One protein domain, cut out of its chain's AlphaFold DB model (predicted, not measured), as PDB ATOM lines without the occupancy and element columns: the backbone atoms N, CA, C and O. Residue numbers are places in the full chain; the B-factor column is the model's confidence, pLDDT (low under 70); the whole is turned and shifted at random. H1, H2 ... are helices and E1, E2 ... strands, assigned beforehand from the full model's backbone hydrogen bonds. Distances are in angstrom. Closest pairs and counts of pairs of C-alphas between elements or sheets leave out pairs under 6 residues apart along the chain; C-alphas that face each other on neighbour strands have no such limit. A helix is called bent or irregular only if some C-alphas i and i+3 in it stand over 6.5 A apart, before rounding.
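AT A GLANCE: This is residues 42 to 146 of the 245 residues of an uncharacterized protein of Heligmosomoides polygyrus (UniProt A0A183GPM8). One antiparallel sheet of nine strands is curled like part of a barrel and folded back on itself, so that E8, E7, E6 and E5 face E3, E2, E1 and E9, with the long, bent strand E4 as the hinge. Opposite the hinge the chain crosses from one leaf to the other where E8 runs on into E9, and the short helix H1 only grazes the sheet at one end of the domain. The printed part has 105 residues, with the named elements in the order E1, E2, E3, E4, E5, E6, E7, H1, E8, E9; across the sheet the order is E8, E7, E6, E5, E4, E3, E2, E1, E9. The class is mostly strand, and the whole is compact, with a radius of gyration of the C-alphas of 13.0 A and spans of 35 by 33 by 25 A.

IN THESE COORDINATES: E1 is residues 42 to 44, beginning at C-alpha 42 at (0.894, -22.034, -6.494). E2 is residues 53 to 55, and E3 is residues 62 to 66, 13.5 A long. E4, residues 76 to 87, is the longest strand at 27.8 A and bends by 79 degrees at residue 82; its C-alpha 82 is at (-11.892, -8.515, -0.227). E5, residues 91 to 98, measures 21.2 A, E6, residues 104 to 110, 19.7 A, and E7, residues 115 to 121, 20.2 A. H1 is residues 127 to 132, 8.6 A long. E8 is residues 137 to 141, 12.9 A long, and E9 is residues 143 to 145, ending at C-alpha 145 at (1.123, -24.739, -10.766).

HOW THE PARTS SIT: E1 to E7 form a meander, each strand the antiparallel neighbour of the one before. In the hairpin of E2 and E3, N 54 and O 64 are 2.9 A apart, within hydrogen-bond range. In the hairpin of E3 and E4, N 63 and O 79 are at 2.8 A. Past the bend, E4 and E5 pair through N 93 and O 85, 2.8 A. E6 and E7 pair through N 108 and O 118, 2.8 A. The edge strand E8 is antiparallel to E7, with N 139 and O 117 at 2.9 A, and the edge strand E9 is antiparallel to E1, with N 42 and O 145 at 2.8 A. E8 and E9 meet only through their link, at 79 degrees. The closest C-alphas of E1 and E8, those of Ser 44 and Ile 141, are 5.4 A apart. H1 only grazes the sheet with residues 127 to 130; its closest C-alpha pair with E7, Thr 130 and Phe 120, is 7.3 A apart. In H1 every O i to N i+4 pair is within hydrogen-bond range.

THE WHOLE: The two C-alphas farthest apart, those of Thr 72 and Asn 88, are 36.4 A apart. The printed part has no cut and no long link. Its mean pLDDT is 86.3, and residues 70 to 75, between E3 and E4, are under 70.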
ATOM      1  N   ARG A  42      -0.378 -22.105  -7.213       89.44
ATOM      2  CA  ARG A  42       0.894 -22.034  -6.494       89.44
ATOM      3  C   ARG A  42       1.911 -21.411  -7.444       89.44
ATOM      4  O   ARG A  42       2.038 -21.834  -8.591       89.44
ATOM      5  N   TYR A  43       2.616 -20.397  -6.976       88.25
ATOM      6  CA  TYR A  43       3.427 -19.511  -7.799       88.25
ATOM      7  C   TYR A  43       4.851 -19.493  -7.229       88.25
ATOM      8  O   TYR A  43       5.050 -19.180  -6.053       88.25
ATOM      9  N   SER A  44       5.849 -19.854  -8.040       86.88
ATOM     10  CA  SER A  44       7.248 -19.985  -7.604       86.88
ATOM     11  C   SER A  44       8.244 -19.267  -8.524       86.88
ATOM     12  O   SER A  44       8.078 -19.158  -9.748       86.88
ATOM     13  N   ALA A  45       9.311 -18.746  -7.918       85.06
ATOM     14  CA  ALA A  45      10.465 -18.198  -8.624       85.06
ATOM     15  C   ALA A  45      11.520 -19.296  -8.854       85.06
ATOM     16  O   ALA A  45      11.695 -20.165  -8.007       85.06
ATOM     17  N   ARG A  46      12.275 -19.235  -9.961       80.69
ATOM     18  CA  ARG A  46      13.325 -20.216 -10.332       80.69
ATOM     19  C   ARG A  46      14.423 -20.368  -9.277       80.69
ATOM     20  O   ARG A  46      15.130 -21.369  -9.278       80.69
ATOM     21  N   SER A  47      14.589 -19.366  -8.420       78.12
ATOM     22  CA  SER A  47      15.520 -19.346  -7.292       78.12
ATOM     23  C   SER A  47      15.012 -20.086  -6.050       78.12
ATOM     24  O   SER A  47      15.798 -20.307  -5.133       78.12
ATOM     25  N   CYS A  48      13.728 -20.452  -5.992       80.12
ATOM     26  CA  CYS A  48      13.088 -21.026  -4.811       80.12
ATOM     27  C   CYS A  48      12.614 -22.460  -5.078       80.12
ATOM     28  O   CYS A  48      12.049 -22.751  -6.130       80.12
ATOM     29  N   GLN A  49      12.799 -23.353  -4.103       76.44
ATOM     30  CA  GLN A  49      12.243 -24.715  -4.158       76.44
ATOM     31  C   GLN A  49      10.786 -24.770  -3.671       76.44
ATOM     32  O   GLN A  49      10.038 -25.663  -4.059       76.44
ATOM     33  N   HIS A  50      10.374 -23.800  -2.851       80.88
ATOM     34  CA  HIS A  50       9.018 -23.671  -2.323       80.88
ATOM     35  C   HIS A  50       8.219 -22.595  -3.086       80.88
ATOM     36  O   HIS A  50       8.817 -21.654  -3.623       80.88
ATOM     37  N   PRO A  51       6.877 -22.707  -3.159       83.00
ATOM     38  CA  PRO A  51       6.035 -21.647  -3.704       83.00
ATOM     39  C   PRO A  51       6.122 -20.393  -2.828       83.00
ATOM     40  O   PRO A  51       5.974 -20.476  -1.613       83.00
ATOM     41  N   LEU A  52       6.338 -19.242  -3.466       88.06
ATOM     42  CA  LEU A  52       6.350 -17.935  -2.802       88.06
ATOM     43  C   LEU A  52       4.937 -17.401  -2.581       88.06
ATOM     44  O   LEU A  52       4.706 -16.629  -1.664       88.06
ATOM     45  N   LEU A  53       3.991 -17.781  -3.436       89.12
ATOM     46  CA  LEU A  53       2.621 -17.292  -3.386       89.12
ATOM     47  C   LEU A  53       1.659 -18.462  -3.602       89.12
ATOM     48  O   LEU A  53       1.795 -19.221  -4.566       89.12
ATOM     49  N   LEU A  54       0.676 -18.604  -2.718       89.94
ATOM     50  CA  LEU A  54      -0.468 -19.491  -2.898       89.94
ATOM     51  C   LEU A  54      -1.731 -18.634  -2.907       89.94
ATOM     52  O   LEU A  54      -2.016 -17.959  -1.927       89.94
ATOM     53  N   LEU A  55      -2.481 -18.683  -4.004       91.06
ATOM     54  CA  LEU A  55      -3.768 -18.008  -4.171       91.06
ATOM     55  C   LEU A  55      -4.869 -19.062  -4.237       91.06
ATOM     56  O   LEU A  55      -4.799 -19.969  -5.072       91.06
ATOM     57  N   GLY A  56      -5.885 -18.959  -3.383       86.62
ATOM     58  CA  GLY A  56      -7.106 -19.760  -3.493       86.62
ATOM     59  C   GLY A  56      -6.929 -21.273  -3.271       86.62
ATOM     60  O   GLY A  56      -7.798 -22.051  -3.676       86.62
ATOM     61  N   CYS A  57      -5.792 -21.713  -2.706       86.06
ATOM     62  CA  CYS A  57      -5.455 -23.137  -2.575       86.06
ATOM     63  C   CYS A  57      -5.973 -23.793  -1.287       86.06
ATOM     64  O   CYS A  57      -6.395 -24.946  -1.346       86.06
ATOM     65  N   GLN A  58      -5.917 -23.107  -0.136       85.56
ATOM     66  CA  GLN A  58      -6.441 -23.643   1.134       85.56
ATOM     67  C   GLN A  58      -7.908 -23.245   1.346       85.56
ATOM     68  O   GLN A  58      -8.747 -24.093   1.647       85.56
ATOM     69  N   LYS A  59      -8.225 -21.965   1.121       88.88
ATOM     70  CA  LYS A  59      -9.585 -21.417   1.023       88.88
ATOM     71  C   LYS A  59      -9.701 -20.591  -0.269       88.88
ATOM     72  O   LYS A  59      -8.668 -20.106  -0.728       88.88
ATOM     73  N   PRO A  60     -10.895 -20.437  -0.876       88.44
ATOM     74  CA  PRO A  60     -11.082 -19.713  -2.147       88.44
ATOM     75  C   PRO A  60     -10.655 -18.236  -2.105       88.44
ATOM     76  O   PRO A  60     -10.257 -17.674  -3.120       88.44
ATOM     77  N   ASP A  61     -10.748 -17.633  -0.928       89.75
ATOM     78  CA  ASP A  61     -10.480 -16.235  -0.596       89.75
ATOM     79  C   ASP A  61      -9.064 -15.993  -0.044       89.75
ATOM     80  O   ASP A  61      -8.670 -14.850   0.154       89.75
ATOM     81  N   GLU A  62      -8.300 -17.046   0.248       92.62
ATOM     82  CA  GLU A  62      -7.059 -16.935   1.018       92.62
ATOM     83  C   GLU A  62      -5.821 -16.817   0.123       92.62
ATOM     84  O   GLU A  62      -5.658 -17.545  -0.866       92.62
ATOM     85  N   ILE A  63      -4.912 -15.933   0.532       92.62
ATOM     86  CA  ILE A  63      -3.602 -15.715  -0.070       92.62
ATOM     87  C   ILE A  63      -2.521 -15.938   0.990       92.62
ATOM     88  O   ILE A  63      -2.555 -15.330   2.056       92.62
ATOM     89  N   GLN A  64      -1.529 -16.764   0.676       92.06
ATOM     90  CA  GLN A  64      -0.311 -16.917   1.477       92.06
ATOM     91  C   GLN A  64       0.870 -16.406   0.664       92.06
ATOM     92  O   GLN A  64       1.046 -16.829  -0.482       92.06
ATOM     93  N   LEU A  65       1.667 -15.513   1.246       90.50
ATOM     94  CA  LEU A  65       2.792 -14.860   0.587       90.50
ATOM     95  C   LEU A  65       4.051 -14.994   1.447       90.50
ATOM     96  O   LEU A  65       4.135 -14.463   2.545       90.50
ATOM     97  N   ALA A  66       5.043 -15.710   0.933       87.75
ATOM     98  CA  ALA A  66       6.391 -15.750   1.472       87.75
ATOM     99  C   ALA A  66       7.268 -14.753   0.707       87.75
ATOM    100  O   ALA A  66       7.326 -14.763  -0.526       87.75
ATOM    101  N   THR A  67       7.982 -13.907   1.444       79.56
ATOM    102  CA  THR A  67       8.939 -12.939   0.889       79.56
ATOM    103  C   THR A  67      10.289 -13.576   0.537       79.56
ATOM    104  O   THR A  67      11.015 -13.054  -0.309       79.56
ATOM    105  N   GLU A  68      10.608 -14.737   1.121       80.06
ATOM    106  CA  GLU A  68      11.882 -15.444   0.949       80.06
ATOM    107  C   GLU A  68      11.720 -16.858   0.362       80.06
ATOM    108  O   GLU A  68      10.717 -17.537   0.570       80.06
ATOM    109  N   CYS A  69      12.743 -17.344  -0.353       76.00
ATOM    110  CA  CYS A  69      12.729 -18.657  -1.023       76.00
ATOM    111  C   CYS A  69      12.731 -19.881  -0.092       76.00
ATOM    112  O   CYS A  69      12.505 -21.004  -0.560       76.00
ATOM    113  N   ASN A  70      13.058 -19.692   1.185       69.12
ATOM    114  CA  ASN A  70      13.159 -20.762   2.171       69.12
ATOM    115  C   ASN A  70      12.364 -20.391   3.433       69.12
ATOM    116  O   ASN A  70      12.964 -20.244   4.497       69.12
ATOM    117  N   PRO A  71      11.040 -20.181   3.307       63.00
ATOM    118  CA  PRO A  71      10.231 -19.714   4.417       63.00
ATOM    119  C   PRO A  71      10.162 -20.804   5.481       63.00
ATOM    120  O   PRO A  71       9.755 -21.939   5.209       63.00
ATOM    121  N   THR A  72      10.518 -20.458   6.715       60.47
ATOM    122  CA  THR A  72      10.056 -21.229   7.866       60.47
ATOM    123  C   THR A  72       8.526 -21.150   7.891       60.47
ATOM    124  O   THR A  72       7.944 -20.148   7.481       60.47
ATOM    125  N   THR A  73       7.832 -22.198   8.347       54.25
ATOM    126  CA  THR A  73       6.354 -22.306   8.247       54.25
ATOM    127  C   THR A  73       5.563 -21.246   9.031       54.25
ATOM    128  O   THR A  73       4.338 -21.287   9.048       54.25
ATOM    129  N   THR A  74       6.254 -20.338   9.716       60.41
ATOM    130  CA  THR A  74       5.735 -19.191  10.467       60.41
ATOM    131  C   THR A  74       5.856 -17.859   9.726       60.41
ATOM    132  O   THR A  74       5.251 -16.889  10.168       60.41
ATOM    133  N   ASP A  75       6.612 -17.806   8.626       68.69
ATOM    134  CA  ASP A  75       7.123 -16.555   8.043       68.69
ATOM    135  C   ASP A  75       6.436 -16.214   6.704       68.69
ATOM    136  O   ASP A  75       6.984 -15.508   5.859       68.69
ATOM    137  N   SER A  76       5.241 -16.770   6.484       81.50
ATOM    138  CA  SER A  76       4.364 -16.427   5.365       81.50
ATOM    139  C   SER A  76       3.266 -15.476   5.830       81.50
ATOM    140  O   SER A  76       2.457 -15.846   6.686       81.50
ATOM    141  N   ASP A  77       3.192 -14.303   5.212       89.88
ATOM    142  CA  ASP A  77       2.118 -13.344   5.428       89.88
ATOM    143  C   ASP A  77       0.793 -13.905   4.887       89.88
ATOM    144  O   ASP A  77       0.739 -14.517   3.810       89.88
ATOM    145  N   LEU A  78      -0.282 -13.722   5.657       92.69
ATOM    146  CA  LEU A  78      -1.612 -14.253   5.364       92.69
ATOM    147  C   LEU A  78      -2.573 -13.110   5.036       92.69
ATOM    148  O   LEU A  78      -2.836 -12.252   5.880       92.69
ATOM    149  N   TYR A  79      -3.151 -13.153   3.838       93.38
ATOM    150  CA  TYR A  79      -4.135 -12.179   3.381       93.38
ATOM    151  C   TYR A  79      -5.440 -12.852   2.945       93.38
ATOM    152  O   TYR A  79      -5.446 -14.008   2.518       93.38
ATOM    153  N   SER A  80      -6.541 -12.105   2.984       93.38
ATOM    154  CA  SER A  80      -7.825 -12.480   2.388       93.38
ATOM    155  C   SER A  80      -8.219 -11.530   1.249       93.38
ATOM    156  O   SER A  80      -7.992 -10.321   1.306       93.38
ATOM    157  N   CYS A  81      -8.797 -12.078   0.181       92.44
ATOM    158  CA  CYS A  81      -9.367 -11.333  -0.937       92.44
ATOM    159  C   CYS A  81     -10.665 -10.641  -0.495       92.44
ATOM    160  O   CYS A  81     -11.601 -11.299  -0.046       92.44
ATOM    161  N   ALA A  82     -10.733  -9.315  -0.636       91.25
ATOM    162  CA  ALA A  82     -11.892  -8.515  -0.227       91.25
ATOM    163  C   ALA A  82     -12.663  -7.907  -1.408       91.25
ATOM    164  O   ALA A  82     -13.878  -7.750  -1.325       91.25
ATOM    165  N   ALA A  83     -11.961  -7.565  -2.491       89.06
ATOM    166  CA  ALA A  83     -12.535  -7.161  -3.775       89.06
ATOM    167  C   ALA A  83     -11.514  -7.369  -4.900       89.06
ATOM    168  O   ALA A  83     -10.306  -7.351  -4.647       89.06
ATOM    169  N   HIS A  84     -11.963  -7.501  -6.149       90.50
ATOM    170  CA  HIS A  84     -11.053  -7.596  -7.292       90.50
ATOM    171  C   HIS A  84     -11.623  -7.035  -8.602       90.50
ATOM    172  O   HIS A  84     -12.831  -6.992  -8.818       90.50
ATOM    173  N   PHE A  85     -10.737  -6.646  -9.521       87.94
ATOM    174  CA  PHE A  85     -11.079  -6.343 -10.912       87.94
ATOM    175  C   PHE A  85      -9.904  -6.627 -11.855       87.94
ATOM    176  O   PHE A  85      -8.746  -6.680 -11.442       87.94
ATOM    177  N   ALA A  86     -10.194  -6.807 -13.144       87.19
ATOM    178  CA  ALA A  86      -9.180  -6.963 -14.185       87.19
ATOM    179  C   ALA A  86      -9.183  -5.756 -15.133       87.19
ATOM    180  O   ALA A  86     -10.242  -5.253 -15.512       87.19
ATOM    181  N   GLN A  87      -7.997  -5.323 -15.551       82.25
ATOM    182  CA  GLN A  87      -7.778  -4.306 -16.571       82.25
ATOM    183  C   GLN A  87      -6.975  -4.923 -17.720       82.25
ATOM    184  O   GLN A  87      -5.972  -5.596 -17.502       82.25
ATOM    185  N   ASN A  88      -7.422  -4.703 -18.960       78.56
ATOM    186  CA  ASN A  88      -6.756  -5.174 -20.185       78.56
ATOM    187  C   ASN A  88      -6.488  -6.697 -20.258       78.56
ATOM    188  O   ASN A  88      -5.681  -7.131 -21.072       78.56
ATOM    189  N   GLY A  89      -7.156  -7.513 -19.434       76.19
ATOM    190  CA  GLY A  89      -7.000  -8.974 -19.381       76.19
ATOM    191  C   GLY A  89      -5.773  -9.451 -18.597       76.19
ATOM    192  O   GLY A  89      -5.912 -10.345 -17.767       76.19
ATOM    193  N   ASP A  90      -4.618  -8.817 -18.811       86.81
ATOM    194  CA  ASP A  90      -3.332  -9.226 -18.227       86.81
ATOM    195  C   ASP A  90      -2.992  -8.546 -16.888       86.81
ATOM    196  O   ASP A  90      -1.982  -8.892 -16.275       86.81
ATOM    197  N   GLU A  91      -3.750  -7.541 -16.437       90.25
ATOM    198  CA  GLU A  91      -3.558  -6.912 -15.123       90.25
ATOM    199  C   GLU A  91      -4.748  -7.194 -14.204       90.25
ATOM    200  O   GLU A  91      -5.869  -6.759 -14.463       90.25
ATOM    201  N   HIS A  92      -4.498  -7.873 -13.090       91.06
ATOM    202  CA  HIS A  92      -5.472  -8.105 -12.030       91.06
ATOM    203  C   HIS A  92      -5.141  -7.214 -10.835       91.06
ATOM    204  O   HIS A  92      -4.007  -7.196 -10.359       91.06
ATOM    205  N   TYR A  93      -6.141  -6.498 -10.339       92.12
ATOM    206  CA  TYR A  93      -6.076  -5.673  -9.142       92.12
ATOM    207  C   TYR A  93      -6.942  -6.335  -8.075       92.12
ATOM    208  O   TYR A  93      -8.100  -6.672  -8.326       92.12
ATOM    209  N   LEU A  94      -6.364  -6.564  -6.904       92.69
ATOM    210  CA  LEU A  94      -7.004  -7.205  -5.768       92.69
ATOM    211  C   LEU A  94      -6.859  -6.271  -4.566       92.69
ATOM    212  O   LEU A  94      -5.747  -5.876  -4.216       92.69
ATOM    213  N   VAL A  95      -7.970  -5.941  -3.914       93.06
ATOM    214  CA  VAL A  95      -7.926  -5.372  -2.567       93.06
ATOM    215  C   VAL A  95      -7.837  -6.541  -1.601       93.06
ATOM    216  O   VAL A  95      -8.739  -7.382  -1.545       93.06
ATOM    217  N   VAL A  96      -6.731  -6.601  -0.870       93.62
ATOM    218  CA  VAL A  96      -6.420  -7.692   0.054       93.62
ATOM    219  C   VAL A  96      -6.419  -7.165   1.481       93.62
ATOM    220  O   VAL A  96      -5.994  -6.035   1.727       93.62
ATOM    221  N   ARG A  97      -6.910  -7.963   2.424       93.12
ATOM    222  CA  ARG A  97      -6.864  -7.672   3.857       93.12
ATOM    223  C   ARG A  97      -5.796  -8.539   4.502       93.12
ATOM    224  O   ARG A  97      -5.883  -9.756   4.432       93.12
ATOM    225  N   ASP A  98      -4.814  -7.918   5.136       91.94
ATOM    226  CA  ASP A  98      -3.844  -8.602   5.994       91.94
ATOM    227  C   ASP A  98      -4.566  -9.131   7.242       91.94
ATOM    228  O   ASP A  98      -5.188  -8.363   7.978       91.94
ATOM    229  N   GLU A  99      -4.507 -10.439   7.493       90.44
ATOM    230  CA  GLU A  99      -5.163 -11.047   8.657       90.44
ATOM    231  C   GLU A  99      -4.447 -10.729   9.978       90.44
ATOM    232  O   GLU A  99      -5.077 -10.765  11.037       90.44
ATOM    233  N   SER A 100      -3.160 -10.365   9.941       88.44
ATOM    234  CA  SER A 100      -2.378 -10.013  11.130       88.44
ATOM    235  C   SER A 100      -2.670  -8.588  11.619       88.44
ATOM    236  O   SER A 100      -2.930  -8.383  12.807       88.44
ATOM    237  N   SER A 101      -2.698  -7.602  10.713       88.81
ATOM    238  CA  SER A 101      -2.963  -6.194  11.048       88.81
ATOM    239  C   SER A 101      -4.419  -5.759  10.848       88.81
ATOM    240  O   SER A 101      -4.805  -4.682  11.307       88.81
ATOM    241  N   SER A 102      -5.241  -6.578  10.178       87.38
ATOM    242  CA  SER A 102      -6.592  -6.235   9.700       87.38
ATOM    243  C   SER A 102      -6.658  -5.039   8.739       87.38
ATOM    244  O   SER A 102      -7.742  -4.484   8.545       87.38
ATOM    245  N   GLN A 103      -5.537  -4.630   8.138       89.31
ATOM    246  CA  GLN A 103      -5.486  -3.507   7.200       89.31
ATOM    247  C   GLN A 103      -5.701  -3.954   5.753       89.31
ATOM    248  O   GLN A 103      -5.363  -5.074   5.376       89.31
ATOM    249  N   PHE A 104      -6.252  -3.054   4.936       89.62
ATOM    250  CA  PHE A 104      -6.398  -3.262   3.498       89.62
ATOM    251  C   PHE A 104      -5.188  -2.712   2.735       89.62
ATOM    252  O   PHE A 104      -4.724  -1.602   3.003       89.62
ATOM    253  N   GLN A 105      -4.728  -3.480   1.755       92.81
ATOM    254  CA  GLN A 105      -3.623  -3.172   0.851       92.81
ATOM    255  C   GLN A 105      -4.057  -3.445  -0.595       92.81
ATOM    256  O   GLN A 105      -5.002  -4.200  -0.842       92.81
ATOM    257  N   CYS A 106      -3.363  -2.849  -1.566       92.88
ATOM    258  CA  CYS A 106      -3.584  -3.162  -2.976       92.88
ATOM    259  C   CYS A 106      -2.536  -4.156  -3.476       92.88
ATOM    260  O   CYS A 106      -1.337  -3.879  -3.433       92.88
ATOM    261  N   MET A 107      -2.986  -5.287  -4.009       94.06
ATOM    262  CA  MET A 107      -2.156  -6.278  -4.679       94.06
ATOM    263  C   MET A 107      -2.446  -6.247  -6.184       94.06
ATOM    264  O   MET A 107      -3.564  -6.506  -6.622       94.06
ATOM    265  N   LYS A 108      -1.430  -5.944  -6.993       93.75
ATOM    266  CA  LYS A 108      -1.496  -5.955  -8.459       93.75
ATOM    267  C   LYS A 108      -0.716  -7.151  -8.998       93.75
ATOM    268  O   LYS A 108       0.473  -7.286  -8.718       93.75
ATOM    269  N   ILE A 109      -1.365  -7.992  -9.796       92.44
ATOM    270  CA  ILE A 109      -0.770  -9.167 -10.439       92.44
ATOM    271  C   ILE A 109      -0.842  -8.971 -11.954       92.44
ATOM    272  O   ILE A 109      -1.929  -8.896 -12.518       92.44
ATOM    273  N   HIS A 110       0.310  -8.905 -12.618       92.56
ATOM    274  CA  HIS A 110       0.396  -8.925 -14.079       92.56
ATOM    275  C   HIS A 110       0.718 -10.341 -14.568       92.56
ATOM    276  O   HIS A 110       1.579 -10.985 -13.970       92.56
ATOM    277  N   THR A 111       0.058 -10.820 -15.626       87.69
ATOM    278  CA  THR A 111       0.113 -12.225 -16.085       87.69
ATOM    279  C   THR A 111       0.619 -12.435 -17.520       87.69
ATOM    280  O   THR A 111       0.881 -13.580 -17.881       87.69
ATOM    281  N   GLY A 112       0.819 -11.376 -18.316       81.31
ATOM    282  CA  GLY A 112       1.024 -11.459 -19.774       81.31
ATOM    283  C   GLY A 112       2.257 -12.254 -20.243       81.31
ATOM    284  O   GLY A 112       2.133 -13.347 -20.786       81.31
ATOM    285  N   ASN A 113       3.469 -11.715 -20.049       76.12
ATOM    286  CA  ASN A 113       4.731 -12.354 -20.495       76.12
ATOM    287  C   ASN A 113       5.487 -13.100 -19.374       76.12
ATOM    288  O   ASN A 113       6.606 -13.580 -19.562       76.12
ATOM    289  N   GLY A 114       4.893 -13.150 -18.188       79.62
ATOM    290  CA  GLY A 114       5.482 -13.633 -16.947       79.62
ATOM    291  C   GLY A 114       4.691 -13.057 -15.780       79.62
ATOM    292  O   GLY A 114       4.157 -11.952 -15.886       79.62
ATOM    293  N   VAL A 115       4.585 -13.803 -14.680       87.50
ATOM    294  CA  VAL A 115       3.745 -13.372 -13.561       87.50
ATOM    295  C   VAL A 115       4.551 -12.452 -12.644       87.50
ATOM    296  O   VAL A 115       5.576 -12.856 -12.100       87.50
ATOM    297  N   THR A 116       4.101 -11.213 -12.461       91.12
ATOM    298  CA  THR A 116       4.717 -10.275 -11.505       91.12
ATOM    299  C   THR A 116       3.671  -9.778 -10.524       91.12
ATOM    300  O   THR A 116       2.615  -9.297 -10.933       91.12
ATOM    301  N   LEU A 117       3.963  -9.917  -9.233       92.00
ATOM    302  CA  LEU A 117       3.135  -9.423  -8.141       92.00
ATOM    303  C   LEU A 117       3.760  -8.147  -7.576       92.00
ATOM    304  O   LEU A 117       4.971  -8.075  -7.353       92.00
ATOM    305  N   LYS A 118       2.913  -7.150  -7.332       94.50
ATOM    306  CA  LYS A 118       3.239  -5.899  -6.649       94.50
ATOM    307  C   LYS A 118       2.266  -5.696  -5.496       94.50
ATOM    308  O   LYS A 118       1.061  -5.802  -5.713       94.50
ATOM    309  N   LEU A 119       2.769  -5.377  -4.312       94.12
ATOM    310  CA  LEU A 119       1.960  -4.978  -3.159       94.12
ATOM    311  C   LEU A 119       2.166  -3.484  -2.892       94.12
ATOM    312  O   LEU A 119       3.279  -2.980  -3.056       94.12
ATOM    313  N   PHE A 120       1.105  -2.781  -2.507       93.25
ATOM    314  CA  PHE A 120       1.133  -1.358  -2.185       93.25
ATOM    315  C   PHE A 120       0.384  -1.092  -0.875       93.25
ATOM    316  O   PHE A 120      -0.825  -1.323  -0.774       93.25
ATOM    317  N   ASP A 121       1.106  -0.548   0.104       90.00
ATOM    318  CA  ASP A 121       0.567  -0.149   1.404       90.00
ATOM    319  C   ASP A 121      -0.003   1.267   1.362       90.00
ATOM    320  O   ASP A 121       0.649   2.193   0.885       90.00
ATOM    321  N   HIS A 122      -1.209   1.450   1.905       84.38
ATOM    322  CA  HIS A 122      -1.890   2.752   2.004       84.38
ATOM    323  C   HIS A 122      -2.126   3.484   0.662       84.38
ATOM    324  O   HIS A 122      -2.311   4.702   0.647       84.38
ATOM    325  N   VAL A 123      -2.159   2.755  -0.459       86.94
ATOM    326  CA  VAL A 123      -2.448   3.285  -1.804       86.94
ATOM    327  C   VAL A 123      -3.813   2.781  -2.280       86.94
ATOM    328  O   VAL A 123      -4.132   1.603  -2.116       86.94
ATOM    329  N   SER A 124      -4.611   3.658  -2.898       85.25
ATOM    330  CA  SER A 124      -5.868   3.279  -3.556       85.25
ATOM    331  C   SER A 124      -5.629   2.212  -4.625       85.25
ATOM    332  O   SER A 124      -4.688   2.310  -5.417       85.25
ATOM    333  N   CYS A 125      -6.481   1.187  -4.663       87.56
ATOM    334  CA  CYS A 125      -6.321   0.095  -5.617       87.56
ATOM    335  C   CYS A 125      -6.945   0.447  -6.969       87.56
ATOM    336  O   CYS A 125      -8.012  -0.037  -7.335       87.56
ATOM    337  N   ASP A 126      -6.266   1.338  -7.687       86.06
ATOM    338  CA  ASP A 126      -6.634   1.810  -9.015       86.06
ATOM    339  C   ASP A 126      -5.387   1.963  -9.920       86.06
ATOM    340  O   ASP A 126      -4.255   2.052  -9.421       86.06
ATOM    341  N   PRO A 127      -5.552   1.998 -11.255       85.12
ATOM    342  CA  PRO A 127      -4.423   2.064 -12.185       85.12
ATOM    343  C   PRO A 127      -3.619   3.370 -12.130       85.12
ATOM    344  O   PRO A 127      -2.456   3.377 -12.523       85.12
ATOM    345  N   TYR A 128      -4.194   4.485 -11.683       86.06
ATOM    346  CA  TYR A 128      -3.498   5.773 -11.622       86.06
ATOM    347  C   TYR A 128      -2.628   5.846 -10.369       86.06
ATOM    348  O   TYR A 128      -1.426   6.102 -10.471       86.06
ATOM    349  N   SER A 129      -3.198   5.531  -9.204       86.25
ATOM    350  CA  SER A 129      -2.477   5.519  -7.927       86.25
ATOM    351  C   SER A 129      -1.343   4.493  -7.915       86.25
ATOM    352  O   SER A 129      -0.213   4.826  -7.562       86.25
ATOM    353  N   THR A 130      -1.597   3.261  -8.370       86.94
ATOM    354  CA  THR A 130      -0.577   2.190  -8.377       86.94
ATOM    355  C   THR A 130       0.544   2.396  -9.401       86.94
ATOM    356  O   THR A 130       1.638   1.867  -9.213       86.94
ATOM    357  N   ASN A 131       0.315   3.170 -10.468       87.56
ATOM    358  CA  ASN A 131       1.372   3.551 -11.413       87.56
ATOM    359  C   ASN A 131       2.167   4.790 -10.951       87.56
ATOM    360  O   ASN A 131       3.293   4.985 -11.405       87.56
ATOM    361  N   ALA A 132       1.607   5.615 -10.058       85.31
ATOM    362  CA  ALA A 132       2.290   6.760  -9.449       85.31
ATOM    363  C   ALA A 132       3.059   6.404  -8.159       85.31
ATOM    364  O   ALA A 132       3.955   7.147  -7.753       85.31
ATOM    365  N   ALA A 133       2.718   5.286  -7.514       87.81
ATOM    366  CA  ALA A 133       3.332   4.812  -6.276       87.81
ATOM    367  C   ALA A 133       4.481   3.812  -6.508       87.81
ATOM    368  O   ALA A 133       4.554   3.117  -7.523       87.81
ATOM    369  N   LEU A 134       5.364   3.695  -5.513       91.06
ATOM    370  CA  LEU A 134       6.328   2.596  -5.422       91.06
ATOM    371  C   LEU A 134       5.691   1.426  -4.652       91.06
ATOM    372  O   LEU A 134       5.069   1.672  -3.618       91.06
ATOM    373  N   PRO A 135       5.836   0.172  -5.117       93.69
ATOM    374  CA  PRO A 135       5.356  -0.985  -4.374       93.69
ATOM    375  C   PRO A 135       6.224  -1.232  -3.136       93.69
ATOM    376  O   PRO A 135       7.446  -1.075  -3.193       93.69
ATOM    377  N   SER A 136       5.606  -1.664  -2.038       91.19
ATOM    378  CA  SER A 136       6.315  -2.104  -0.832       91.19
ATOM    379  C   SER A 136       6.943  -3.487  -1.004       91.19
ATOM    380  O   SER A 136       8.009  -3.751  -0.452       91.19
ATOM    381  N   LEU A 137       6.337  -4.337  -1.839       89.38
ATOM    382  CA  LEU A 137       6.861  -5.652  -2.202       89.38
ATOM    383  C   LEU A 137       6.722  -5.905  -3.710       89.38
ATOM    384  O   LEU A 137       5.686  -5.625  -4.317       89.38
ATOM    385  N   LEU A 138       7.773  -6.471  -4.309       90.81
ATOM    386  CA  LEU A 138       7.836  -6.875  -5.713       90.81
ATOM    387  C   LEU A 138       8.287  -8.339  -5.798       90.81
ATOM    388  O   LEU A 138       9.416  -8.650  -5.426       90.81
ATOM    389  N   VAL A 139       7.444  -9.225  -6.335       87.56
ATOM    390  CA  VAL A 139       7.776 -10.649  -6.515       87.56
ATOM    391  C   VAL A 139       7.666 -11.035  -7.987       87.56
ATOM    392  O   VAL A 139       6.605 -10.921  -8.603       87.56
ATOM    393  N   ASN A 140       8.771 -11.531  -8.547       88.19
ATOM    394  CA  ASN A 140       8.828 -12.049  -9.912       88.19
ATOM    395  C   ASN A 140       8.654 -13.571  -9.894       88.19
ATOM    396  O   ASN A 140       9.520 -14.305  -9.415       88.19
ATOM    397  N   ILE A 141       7.540 -14.041 -10.443       87.00
ATOM    398  CA  ILE A 141       7.179 -15.454 -10.522       87.00
ATOM    399  C   ILE A 141       7.551 -15.997 -11.904       87.00
ATOM    400  O   ILE A 141       7.506 -15.309 -12.921       87.00
ATOM    401  N   SER A 142       7.936 -17.270 -11.937       82.56
ATOM    402  CA  SER A 142       8.506 -17.919 -13.124       82.56
ATOM    403  C   SER A 142       7.931 -19.298 -13.440       82.56
ATOM    404  O   SER A 142       8.157 -19.809 -14.535       82.56
ATOM    405  N   SER A 143       7.226 -19.897 -12.480       80.06
ATOM    406  CA  SER A 143       6.474 -21.136 -12.620       80.06
ATOM    407  C   SER A 143       5.132 -20.971 -11.916       80.06
ATOM    408  O   SER A 143       5.035 -20.300 -10.884       80.06
ATOM    409  N   THR A 144       4.100 -21.566 -12.502       83.19
ATOM    410  CA  THR A 144       2.723 -21.513 -12.015       83.19
ATOM    411  C   THR A 144       2.130 -22.910 -12.076       83.19
ATOM    412  O   THR A 144       1.976 -23.482 -13.156       83.19
ATOM    413  N   GLU A 145       1.772 -23.444 -10.920       85.19
ATOM    414  CA  GLU A 145       1.123 -24.739 -10.766       85.19
ATOM    415  C   GLU A 145      -0.321 -24.514 -10.318       85.19
ATOM    416  O   GLU A 145      -0.620 -23.586  -9.565       85.19
ATOM    417  N   ARG A 146      -1.251 -25.359 -10.763       84.88
ATOM    418  CA  ARG A 146      -2.613 -25.317 -10.216       84.88
ATOM    419  C   ARG A 146      -2.582 -25.853  -8.787       84.88
ATOM    420  O   ARG A 146      -1.818 -26.767  -8.492       84.88
TER     421      ARG A 146